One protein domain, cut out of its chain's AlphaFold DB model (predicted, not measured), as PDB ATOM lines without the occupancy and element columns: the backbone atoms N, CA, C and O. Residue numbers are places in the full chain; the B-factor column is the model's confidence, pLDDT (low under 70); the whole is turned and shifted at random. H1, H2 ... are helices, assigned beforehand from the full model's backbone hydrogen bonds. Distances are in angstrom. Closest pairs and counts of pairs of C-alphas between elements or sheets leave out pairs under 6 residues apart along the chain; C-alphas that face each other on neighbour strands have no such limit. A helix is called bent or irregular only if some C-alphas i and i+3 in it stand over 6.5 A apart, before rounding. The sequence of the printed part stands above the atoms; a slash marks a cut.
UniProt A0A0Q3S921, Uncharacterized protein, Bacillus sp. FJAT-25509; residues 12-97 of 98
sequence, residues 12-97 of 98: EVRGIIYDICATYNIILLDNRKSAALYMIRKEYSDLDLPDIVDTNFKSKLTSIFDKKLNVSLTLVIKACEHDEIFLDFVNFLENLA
ATOM      1  N   GLU A  12     352.461 157.163 249.621       89.88
ATOM      2  CA  GLU A  12     352.973 156.811 248.294       89.88
ATOM      3  C   GLU A  12     354.108 157.752 247.887       89.88
ATOM      4  O   GLU A  12     355.214 157.297 247.612       89.88
ATOM      5  N   VAL A  13     353.882 159.065 247.989       91.00
ATOM      6  CA  VAL A  13     354.895 160.090 247.703       91.00
ATOM      7  C   VAL A  13     356.126 159.910 248.591       91.00
ATOM      8  O   VAL A  13     357.248 160.012 248.104       91.00
ATOM      9  N   ARG A  14     355.952 159.572 249.875       90.56
ATOM     10  CA  ARG A  14     357.092 159.258 250.754       90.56
ATOM     11  C   ARG A  14     357.895 158.059 250.274       90.56
ATOM     12  O   ARG A  14     359.116 158.115 250.332       90.56
ATOM     13  N   GLY A  15     357.229 157.001 249.812       91.69
ATOM     14  CA  GLY A  15     357.902 155.834 249.235       91.69
ATOM     15  C   GLY A  15     358.791 156.230 248.059       91.69
ATOM     16  O   GLY A  15     359.980 155.934 248.067       91.69
ATOM     17  N   ILE A  16     358.241 157.013 247.127       94.69
ATOM     18  CA  ILE A  16     358.970 157.522 245.957       94.69
ATOM     19  C   ILE A  16     360.192 158.348 246.385       94.69
ATOM     20  O   ILE A  16     361.294 158.142 245.880       94.69
ATOM     21  N   ILE A  17     360.019 159.264 247.344       94.12
ATOM     22  CA  ILE A  17     361.113 160.091 247.872       94.12
ATOM     23  C   ILE A  17     362.232 159.214 248.438       94.12
ATOM     24  O   ILE A  17     363.396 159.415 248.093       94.12
ATOM     25  N   TYR A  18     361.889 158.228 249.270       92.56
ATOM     26  CA  TYR A  18     362.875 157.338 249.873       92.56
ATOM     27  C   TYR A  18     363.602 156.480 248.838       92.56
ATOM     28  O   TYR A  18     364.821 156.342 248.935       92.56
ATOM     29  N   ASP A  19     362.908 155.971 247.821       94.81
ATOM     30  CA  ASP A  19     363.537 155.212 246.736       94.81
ATOM     31  C   ASP A  19     364.545 156.071 245.957       94.81
ATOM     32  O   ASP A  19     365.653 155.615 245.646       94.81
ATOM     33  N   ILE A  20     364.191 157.330 245.670       95.88
ATOM     34  CA  ILE A  20     365.071 158.288 244.985       95.88
ATOM     35  C   ILE A  20     366.311 158.574 245.840       95.88
ATOM     36  O   ILE A  20     367.436 158.435 245.351       95.88
ATOM     37  N   CYS A  21     366.123 158.934 247.114       95.06
ATOM     38  CA  CYS A  21     367.216 159.219 248.046       95.06
ATOM     39  C   CYS A  21     368.144 158.010 248.216       95.06
ATOM     40  O   CYS A  21     369.364 158.147 248.103       95.06
ATOM     41  N   ALA A  22     367.578 156.817 248.406       94.12
ATOM     42  CA  ALA A  22     368.334 155.576 248.523       94.12
ATOM     43  C   ALA A  22     369.140 155.285 247.252       94.12
ATOM     44  O   ALA A  22     370.321 154.947 247.333       94.12
ATOM     45  N   THR A  23     368.533 155.459 246.076       95.69
ATOM     46  CA  THR A  23     369.207 155.202 244.800       95.69
ATOM     47  C   THR A  23     370.405 156.121 244.603       95.69
ATOM     48  O   THR A  23     371.495 155.640 244.288       95.69
ATOM     49  N   TYR A  24     370.246 157.427 244.831       95.69
ATOM     50  CA  TYR A  24     371.369 158.353 244.714       95.69
ATOM     51  C   TYR A  24     372.456 158.083 245.750       95.69
ATOM     52  O   TYR A  24     373.631 158.077 245.390       95.69
ATOM     53  N   ASN A  25     372.085 157.774 246.995       94.81
ATOM     54  CA  ASN A  25     373.057 157.417 248.025       94.81
ATOM     55  C   ASN A  25     373.882 156.180 247.624       94.81
ATOM     56  O   ASN A  25     375.103 156.181 247.729       94.81
ATOM     57  N   ILE A  26     373.233 155.142 247.082       93.62
ATOM     58  CA  ILE A  26     373.905 153.927 246.596       93.62
ATOM     59  C   ILE A  26     374.884 154.235 245.456       93.62
ATOM     60  O   ILE A  26     375.984 153.686 245.432       93.62
ATOM     61  N   ILE A  27     374.500 155.092 244.509       93.31
ATOM     62  CA  ILE A  27     375.354 155.446 243.363       93.31
ATOM     63  C   ILE A  27     376.573 156.254 243.814       93.31
ATOM     64  O   ILE A  27     377.662 156.056 243.276       93.31
ATOM     65  N   LEU A  28     376.395 157.146 244.791       92.69
ATOM     66  CA  LEU A  28     377.487 157.925 245.377       92.69
ATOM     67  C   LEU A  28     378.477 157.030 246.140       92.69
ATOM     68  O   LEU A  28     379.678 157.277 246.080       92.69
ATOM     69  N   LEU A  29     377.992 155.960 246.779       90.88
ATOM     70  CA  LEU A  29     378.825 154.964 247.461       90.88
ATOM     71  C   LEU A  29     379.561 154.010 246.503       90.88
ATOM     72  O   LEU A  29     380.722 153.672 246.738       90.88
ATOM     73  N   ASP A  30     378.907 153.543 245.436       89.75
ATOM     74  CA  ASP A  30     379.512 152.668 244.421       89.75
ATOM     75  C   ASP A  30     378.975 153.013 243.026       89.75
ATOM     76  O   ASP A  30     377.877 152.613 242.632       89.75
ATOM     77  N   ASN A  31     379.793 153.701 242.229       81.19
ATOM     78  CA  ASN A  31     379.428 154.138 240.881       81.19
ATOM     79  C   ASN A  31     379.085 152.983 239.917       81.19
ATOM     80  O   ASN A  31     378.381 153.192 238.926       81.19
ATOM     81  N   ARG A  32     379.504 151.742 240.213       84.06
ATOM     82  CA  ARG A  32     379.133 150.549 239.432       84.06
ATOM     83  C   ARG A  32     377.657 150.195 239.599       84.06
ATOM     84  O   ARG A  32     377.129 149.382 238.844       84.06
ATOM     85  N   LYS A  33     376.975 150.807 240.570       86.56
ATOM     86  CA  LYS A  33     375.532 150.698 240.799       86.56
ATOM     87  C   LYS A  33     374.721 151.692 239.969       86.56
ATOM     88  O   LYS A  33     373.529 151.830 240.211       86.56
ATOM     89  N   SER A  34     375.303 152.324 238.949       83.88
ATOM     90  CA  SER A  34     374.583 153.187 237.998       83.88
ATOM     91  C   SER A  34     373.361 152.513 237.350       83.88
ATOM     92  O   SER A  34     372.389 153.187 237.019       83.88
ATOM     93  N   ALA A  35     373.347 151.178 237.249       89.12
ATOM     94  CA  ALA A  35     372.170 150.415 236.829       89.12
ATOM     95  C   ALA A  35     370.940 150.637 237.736       89.12
ATOM     96  O   ALA A  35     369.813 150.576 237.249       89.12
ATOM     97  N   ALA A  36     371.130 150.950 239.023       91.00
ATOM     98  CA  ALA A  36     370.041 151.308 239.931       91.00
ATOM     99  C   ALA A  36     369.327 152.590 239.473       91.00
ATOM    100  O   ALA A  36     368.099 152.643 239.498       91.00
ATOM    101  N   LEU A  37     370.076 153.573 238.947       92.62
ATOM    102  CA  LEU A  37     369.489 154.789 238.376       92.62
ATOM    103  C   LEU A  37     368.582 154.467 237.187       92.62
ATOM    104  O   LEU A  37     367.511 155.045 237.041       92.62
ATOM    105  N   TYR A  38     369.002 153.528 236.337       91.81
ATOM    106  CA  TYR A  38     368.189 153.088 235.206       91.81
ATOM    107  C   TYR A  38     366.877 152.438 235.666       91.81
ATOM    108  O   TYR A  38     365.821 152.729 235.107       91.81
ATOM    109  N   MET A  39     366.926 151.590 236.698       93.94
ATOM    110  CA  MET A  39     365.731 150.921 237.223       93.94
ATOM    111  C   MET A  39     364.738 151.928 237.804       93.94
ATOM    112  O   MET A  39     363.565 151.891 237.437       93.94
ATOM    113  N   ILE A  40     365.203 152.875 238.624       95.94
ATOM    114  CA  ILE A  40     364.305 153.861 239.231       95.94
ATOM    115  C   ILE A  40     363.762 154.875 238.219       95.94
ATOM    116  O   ILE A  40     362.610 155.281 238.312       95.94
ATOM    117  N   ARG A  41     364.546 155.236 237.194       95.25
ATOM    118  CA  ARG A  41     364.063 156.055 236.070       95.25
ATOM    119  C   ARG A  41     362.976 155.349 235.274       95.25
ATOM    120  O   ARG A  41     362.107 156.008 234.725       95.25
ATOM    121  N   LYS A  42     363.038 154.022 235.167       95.44
ATOM    122  CA  LYS A  42     361.994 153.251 234.491       95.44
ATOM    123  C   LYS A  42     360.716 153.198 235.327       95.44
ATOM    124  O   LYS A  42     359.640 153.337 234.756       95.44
ATOM    125  N   GLU A  43     360.847 153.009 236.638       96.00
ATOM    126  CA  GLU A  43     359.715 152.987 237.569       96.00
ATOM    127  C   GLU A  43     359.007 154.350 237.615       96.00
ATOM    128  O   GLU A  43     357.803 154.440 237.400       96.00
ATOM    129  N   TYR A  44     359.779 155.426 237.779       95.50
ATOM    130  CA  TYR A  44     359.293 156.802 237.901       95.50
ATOM    131  C   TYR A  44     359.626 157.629 236.655       95.50
ATOM    132  O   TYR A  44     360.267 158.684 236.714       95.50
ATOM    133  N   SER A  45     359.227 157.106 235.494       93.81
ATOM    134  CA  SER A  45     359.573 157.672 234.177       93.81
ATOM    135  C   SER A  45     359.082 159.102 233.940       93.81
ATOM    136  O   SER A  45     359.646 159.822 233.120       93.81
ATOM    137  N   ASP A  46     358.073 159.544 234.682       92.88
ATOM    138  CA  ASP A  46     357.501 160.886 234.628       92.88
ATOM    139  C   ASP A  46     358.304 161.942 235.414       92.88
ATOM    140  O   ASP A  46     358.087 163.147 235.219       92.88
ATOM    141  N   LEU A  47     359.226 161.505 236.282       94.12
ATOM    142  CA  LEU A  47     360.045 162.387 237.114       94.12
ATOM    143  C   LEU A  47     361.313 162.889 236.412       94.12
ATOM    144  O   LEU A  47     361.862 163.883 236.866       94.12
ATOM    145  N   ASP A  48     361.764 162.256 235.322       93.19
ATOM    146  CA  ASP A  48     362.975 162.650 234.569       93.19
ATOM    147  C   ASP A  48     364.209 162.870 235.477       93.19
ATOM    148  O   ASP A  48     364.847 163.926 235.493       93.19
ATOM    149  N   LEU A  49     364.514 161.867 236.311       96.56
ATOM    150  CA  LEU A  49     365.567 161.947 237.331       96.56
ATOM    151  C   LEU A  49     366.949 162.242 236.702       96.56
ATOM    152  O   LEU A  49     367.361 161.510 235.798       96.56
ATOM    153  N   PRO A  50     367.711 163.251 237.173       95.75
ATOM    154  CA  PRO A  50     369.005 163.633 236.594       95.75
ATOM    155  C   PRO A  50     370.155 162.672 236.949       95.75
ATOM    156  O   PRO A  50     370.086 161.926 237.927       95.75
ATOM    157  N   ASP A  51     371.236 162.703 236.162       93.12
ATOM    158  CA  ASP A  51     372.486 161.995 236.474       93.12
ATOM    159  C   ASP A  51     373.333 162.803 237.458       93.12
ATOM    160  O   ASP A  51     373.410 164.021 237.347       93.12
ATOM    161  N   ILE A  52     374.051 162.134 238.364       91.81
ATOM    162  CA  ILE A  52     374.889 162.802 239.379       91.81
ATOM    163  C   ILE A  52     376.027 163.660 238.793       91.81
ATOM    164  O   ILE A  52     376.595 164.489 239.491       91.81
ATOM    165  N   VAL A  53     376.370 163.471 237.515       91.12
ATOM    166  CA  VAL A  53     377.378 164.273 236.797       91.12
ATOM    167  C   VAL A  53     376.783 165.492 236.084       91.12
ATOM    168  O   VAL A  53     377.514 166.252 235.452       91.12
ATOM    169  N   ASP A  54     375.461 165.675 236.138       92.69
ATOM    170  CA  ASP A  54     374.779 166.821 235.542       92.69
ATOM    171  C   ASP A  54     375.134 168.100 236.311       92.69
ATOM    172  O   ASP A  54     374.905 168.207 237.516       92.69
ATOM    173  N   THR A  55     375.647 169.111 235.608       92.25
ATOM    174  CA  THR A  55     375.996 170.410 236.208       92.25
ATOM    175  C   THR A  55     374.792 171.122 236.824       92.25
ATOM    176  O   THR A  55     374.951 171.953 237.713       92.25
ATOM    177  N   ASN A  56     373.578 170.774 236.394       94.50
ATOM    178  CA  ASN A  56     372.322 171.292 236.918       94.50
ATOM    179  C   ASN A  56     371.590 170.281 237.815       94.50
ATOM    180  O   ASN A  56     370.400 170.478 238.075       94.50
ATOM    181  N   PHE A  57     372.260 169.222 238.293       95.31
ATOM    182  CA  PHE A  57     371.656 168.141 239.081       95.31
ATOM    183  C   PHE A  57     370.737 168.662 240.188       95.31
ATOM    184  O   PHE A  57     369.546 168.349 240.208       95.31
ATOM    185  N   LYS A  58     371.268 169.518 241.073       95.00
ATOM    186  CA  LYS A  58     370.524 170.051 242.222       95.00
ATOM    187  C   LYS A  58     369.306 170.860 241.786       95.00
ATOM    188  O   LYS A  58     368.236 170.694 242.354       95.00
ATOM    189  N   SER A  59     369.439 171.692 240.753       95.69
ATOM    190  CA  SER A  59     368.334 172.504 240.224       95.69
ATOM    191  C   SER A  59     367.212 171.638 239.640       95.69
ATOM    192  O   SER A  59     366.035 171.835 239.957       95.69
ATOM    193  N   LYS A  60     367.571 170.626 238.837       96.62
ATOM    194  CA  LYS A  60     366.611 169.664 238.279       96.62
ATOM    195  C   LYS A  60     365.909 168.891 239.385       96.62
ATOM    196  O   LYS A  60     364.683 168.820 239.386       96.62
ATOM    197  N   LEU A  61     366.672 168.388 240.354       96.56
ATOM    198  CA  LEU A  61     366.124 167.644 241.476       96.56
ATOM    199  C   LEU A  61     365.165 168.509 242.300       96.56
ATOM    200  O   LEU A  61     364.031 168.099 242.521       96.56
ATOM    201  N   THR A  62     365.542 169.743 242.644       96.06
ATOM    202  CA  THR A  62     364.640 170.700 243.303       96.06
ATOM    203  C   THR A  62     363.332 170.861 242.531       96.06
ATOM    204  O   THR A  62     362.258 170.742 243.113       96.06
ATOM    205  N   SER A  63     363.398 171.050 241.209       96.44
ATOM    206  CA  SER A  63     362.191 171.191 240.389       96.44
ATOM    207  C   SER A  63     361.312 169.936 240.394       96.44
ATOM    208  O   SER A  63     360.095 170.071 240.280       96.44
ATOM    209  N   ILE A  64     361.889 168.737 240.483       96.06
ATOM    210  CA  ILE A  64     361.135 167.478 240.571       96.06
ATOM    211  C   ILE A  64     360.402 167.415 241.909       96.06
ATOM    212  O   ILE A  64     359.183 167.250 241.940       96.06
ATOM    213  N   PHE A  65     361.123 167.618 243.008       94.81
ATOM    214  CA  PHE A  65     360.545 167.581 244.346       94.81
ATOM    215  C   PHE A  65     359.430 168.629 244.508       94.81
ATOM    216  O   PHE A  65     358.309 168.274 244.879       94.81
ATOM    217  N   ASP A  66     359.675 169.877 244.098       93.31
ATOM    218  CA  ASP A  66     358.699 170.961 244.232       93.31
ATOM    219  C   ASP A  66     357.483 170.770 243.313       93.31
ATOM    220  O   ASP A  66     356.340 170.887 243.755       93.31
ATOM    221  N   LYS A  67     357.701 170.496 242.018       93.44
ATOM    222  CA  LYS A  67     356.619 170.542 241.015       93.44
ATOM    223  C   LYS A  67     355.915 169.210 240.798       93.44
ATOM    224  O   LYS A  67     354.776 169.215 240.340       93.44
ATOM    225  N   LYS A  68     356.595 168.086 241.034       93.69
ATOM    226  CA  LYS A  68     356.056 166.741 240.776       93.69
ATOM    227  C   LYS A  68     355.633 166.047 242.061       93.69
ATOM    228  O   LYS A  68     354.569 165.444 242.089       93.69
ATOM    229  N   LEU A  69     356.435 166.168 243.119       92.38
ATOM    230  CA  LEU A  69     356.180 165.500 244.399       92.38
ATOM    231  C   LEU A  69     355.545 166.424 245.449       92.38
ATOM    232  O   LEU A  69     355.154 165.952 246.516       92.38
ATOM    233  N   ASN A  70     355.396 167.718 245.139       92.44
ATOM    234  CA  ASN A  70     354.801 168.733 246.011       92.44
ATOM    235  C   ASN A  70     355.453 168.781 247.408       92.44
ATOM    236  O   ASN A  70     354.779 168.885 248.435       92.44
ATOM    237  N   VAL A  71     356.781 168.677 247.451       92.25
ATOM    238  CA  VAL A  71     357.583 168.745 248.677       92.25
ATOM    239  C   VAL A  71     358.877 169.498 248.402       92.25
ATOM    240  O   VAL A  71     359.480 169.335 247.349       92.25
ATOM    241  N   SER A  72     359.342 170.313 249.346       93.12
ATOM    242  CA  SER A  72     360.598 171.030 249.135       93.12
ATOM    243  C   SER A  72     361.809 170.127 249.331       93.12
ATOM    244  O   SER A  72     361.891 169.375 250.308       93.12
ATOM    245  N   LEU A  73     362.798 170.256 248.442       93.31
ATOM    246  CA  LEU A  73     364.054 169.510 248.563       93.31
ATOM    247  C   LEU A  73     364.746 169.784 249.910       93.31
ATOM    248  O   LEU A  73     365.312 168.877 250.507       93.31
ATOM    249  N   THR A  74     364.635 171.002 250.447       91.81
ATOM    250  CA  THR A  74     365.168 171.358 251.773       91.81
ATOM    251  C   THR A  74     364.550 170.535 252.904       91.81
ATOM    252  O   THR A  74     365.255 170.153 253.835       91.81
ATOM    253  N   LEU A  75     363.240 170.264 252.860       90.94
ATOM    254  CA  LEU A  75     362.594 169.414 253.866       90.94
ATOM    255  C   LEU A  75     363.061 167.965 253.745       90.94
ATOM    256  O   LEU A  75     363.278 167.309 254.760       90.94
ATOM    257  N   VAL A  76     363.255 167.492 252.515       92.00
ATOM    258  CA  VAL A  76     363.763 166.142 252.249       92.00
ATOM    259  C   VAL A  76     365.190 165.981 252.755       92.00
ATOM    260  O   VAL A  76     365.464 164.995 253.429       92.00
ATOM    261  N   ILE A  77     366.069 166.960 252.516       91.44
ATOM    262  CA  ILE A  77     367.443 166.961 253.041       91.44
ATOM    263  C   ILE A  77     367.434 166.858 254.570       91.44
ATOM    264  O   ILE A  77     368.058 165.953 255.110       91.44
ATOM    265  N   LYS A  78     366.647 167.691 255.263       89.56
ATOM    266  CA  LYS A  78     366.544 167.649 256.734       89.56
ATOM    267  C   LYS A  78     366.040 166.308 257.267       89.56
ATOM    268  O   LYS A  78     366.510 165.839 258.300       89.56
ATOM    269  N   ALA A  79     365.070 165.699 256.585       88.38
ATOM    270  CA  ALA A  79     364.594 164.368 256.949       88.38
ATOM    271  C   ALA A  79     365.698 163.316 256.743       88.38
ATOM    272  O   ALA A  79     365.949 162.510 257.633       88.38
ATOM    273  N   CYS A  80     366.410 163.379 255.616       88.94
ATOM    274  CA  CYS A  80     367.520 162.482 255.294       88.94
ATOM    275  C   CYS A  80     368.704 162.608 256.269       88.94
ATOM    276  O   CYS A  80     369.305 161.593 256.615       88.94
ATOM    277  N   GLU A  81     369.025 163.824 256.715       86.69
ATOM    278  CA  GLU A  81     370.034 164.101 257.745       86.69
ATOM    279  C   GLU A  81     369.679 163.425 259.066       86.69
ATOM    280  O   GLU A  81     370.507 162.732 259.649       86.69
ATOM    281  N   HIS A  82     368.435 163.596 259.518       84.81
ATOM    282  CA  HIS A  82     367.955 162.989 260.755       84.81
ATOM    283  C   HIS A  82     367.919 161.457 260.677       84.81
ATOM    284  O   HIS A  82     368.131 160.773 261.677       84.81
ATOM    285  N   ASP A  83     367.619 160.908 259.500       82.81
ATOM    286  CA  ASP A  83     367.545 159.464 259.295       82.81
ATOM    287  C   ASP A  83     368.940 158.807 259.215       82.81
ATOM    288  O   ASP A  83     369.023 157.584 259.295       82.81
ATOM    289  N   GLU A  84     370.027 159.579 259.067       84.44
ATOM    290  CA  GLU A  84     371.449 159.164 259.056       84.44
ATOM    291  C   GLU A  84     371.853 158.088 258.018       84.44
ATOM    292  O   GLU A  84     373.026 157.739 257.897       84.44
ATOM    293  N   ILE A  85     370.915 157.571 257.223       84.50
ATOM    294  CA  ILE A  85     371.152 156.516 256.221       84.50
ATOM    295  C   ILE A  85     371.409 157.050 254.806       84.50
ATOM    296  O   ILE A  85     371.797 156.283 253.926       84.50
ATOM    297  N   PHE A  86     371.200 158.351 254.577       91.06
ATOM    298  CA  PHE A  86     371.366 159.006 253.271       91.06
ATOM    299  C   PHE A  86     372.433 160.112 253.292       91.06
ATOM    300  O   PHE A  86     372.348 161.085 252.541       91.06
ATOM    301  N   LEU A  87     373.419 159.997 254.188       91.25
ATOM    302  CA  LEU A  87     374.399 161.058 254.433       91.25
ATOM    303  C   LEU A  87     375.280 161.361 253.214       91.25
ATOM    304  O   LEU A  87     375.587 162.526 252.984       91.25
ATOM    305  N   ASP A  88     375.650 160.372 252.393       94.50
ATOM    306  CA  ASP A  88     376.429 160.631 251.173       94.50
ATOM    307  C   ASP A  88     375.642 161.491 250.184       94.50
ATOM    308  O   ASP A  88     376.180 162.426 249.590       94.50
ATOM    309  N   PHE A  89     374.345 161.210 250.046       94.94
ATOM    310  CA  PHE A  89     373.447 162.000 249.216       94.94
ATOM    311  C   PHE A  89     373.263 163.428 249.741       94.94
ATOM    312  O   PHE A  89     373.332 164.374 248.952       94.94
ATOM    313  N   VAL A  90     373.091 163.601 251.055       93.75
ATOM    314  CA  VAL A  90     373.038 164.927 251.691       93.75
ATOM    315  C   VAL A  90     374.332 165.700 251.430       93.75
ATOM    316  O   VAL A  90     374.289 166.778 250.837       93.75
ATOM    317  N   ASN A  91     375.483 165.116 251.770       93.69
ATOM    318  CA  ASN A  91     376.795 165.741 251.600       93.69
ATOM    319  C   ASN A  91     377.045 166.135 250.139       93.69
ATOM    320  O   ASN A  91     377.581 167.205 249.848       93.69
ATOM    321  N   PHE A  92     376.650 165.285 249.191       94.50
ATOM    322  CA  PHE A  92     376.747 165.593 247.769       94.50
ATOM    323  C   PHE A  92     375.924 166.832 247.391       94.50
ATOM    324  O   PHE A  92     376.438 167.738 246.735       94.50
ATOM    325  N   LEU A  93     374.668 166.917 247.839       93.38
ATOM    326  CA  LEU A  93     373.801 168.066 247.569       93.38
ATOM    327  C   LEU A  93     374.312 169.368 248.197       93.38
ATOM    328  O   LEU A  93     374.121 170.438 247.609       93.38
ATOM    329  N   GLU A  94     374.922 169.305 249.376       90.19
ATOM    330  CA  GLU A  94     375.518 170.468 250.037       90.19
ATOM    331  C   GLU A  94     376.758 170.973 249.295       90.19
ATOM    332  O   GLU A  94     376.868 172.171 249.037       90.19
ATOM    333  N   ASN A  95     377.624 170.065 248.838       89.25
ATOM    334  CA  ASN A  95     378.838 170.412 248.095       89.25
ATOM    335  C   ASN A  95     378.570 171.008 246.704       89.25
ATOM    336  O   ASN A  95     379.413 171.725 246.181       89.25
ATOM    337  N   LEU A  96     377.393 170.767 246.113       85.38
ATOM    338  CA  LEU A  96     376.966 171.422 244.868       85.38
ATOM    339  C   LEU A  96     376.567 172.903 245.044       85.38
ATOM    340  O   LEU A  96     376.230 173.559 244.061       85.38
ATOM    341  N   ALA A  97     376.506 173.422 246.276       58.56
ATOM    342  CA  ALA A  97     376.148 174.817 246.560       58.56
ATOM    343  C   ALA A  97     377.350 175.786 246.585       58.56
ATOM    344  O   ALA A  97     377.145 176.984 246.803       58.56
TER     345      ALA A  97
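Overview. This is residues 12 to 97 of the 98 residues of an uncharacterized protein of Bacillus sp. FJAT-25509 (UniProt A0A0Q3S921). Two helical hairpins pack crosswise: the longest helix, H1, folds back into H2, and H5, from the hairpin of H4 and H5, crosses H1 near a right angle. H3 packs on H4, nearly perpendicular to it, and is reached from H2 by a long stretch with no named element. The printed part has 86 residues, with five named helices in the order H1 to H5 and no named strand: all helix. It is compact, with a radius of gyration of the C-alphas of 11.7 A, and rounded, spanning 29 by 26 by 25 A.

Arrangement. H1, residues 12 to 29, touches H2, residues 31 to 43, with residues 19 to 27 alone. This hairpin has a shallow tilt of 20 degrees, opposite ways; its closest C-alphas, of Ile 27 and Lys 33, are 5.4 A apart. With residues 21 to 29 alone, H1 touches H5, residues 87 to 95, about perpendicular at 80 degrees; the closest C-alphas, of Asn 25 and Phe 89, are 4.8 A apart. H5 and H4, residues 73 to 83, touch as a hairpin at a steep tilt of 38 degrees, opposite ways, closest at the C-alphas of Ile 77 and Val 90, 6.1 A. H4 touches H3, residues 57 to 67, about perpendicular at 79 degrees, closest at the C-alphas of Thr 62 and Leu 73, 5.4 A. H1 and H3 are only just apart, at 8.3 A; H2 is apart from H3, H4 and H5. In H1, H3, H4 and H5 every O i to N i+4 pair is within hydrogen-bond range; in H2, 6 of 9 are.

Along the chain. H1 begins at C-alpha 12 (352.973, 156.811, 248.294) and is 25.9 A long. H2 is 20.0 A long and irregular: C-alphas 32 and 35 are 7.4 A apart. H3 is 15.3 A long, H4 15.1 A and H5 12.1 A, ending at C-alpha 95 (378.838, 170.412, 248.095).

Size, cuts and confidence. The two C-alphas farthest apart, of Arg 32 and Asn 70, are 31.1 A apart. The printed part has no cut; the link from H2 to H3, residues 44 to 56, is long, and the other three are tight. The mean pLDDT of the printed part is 91.8, with residue 97 under 70.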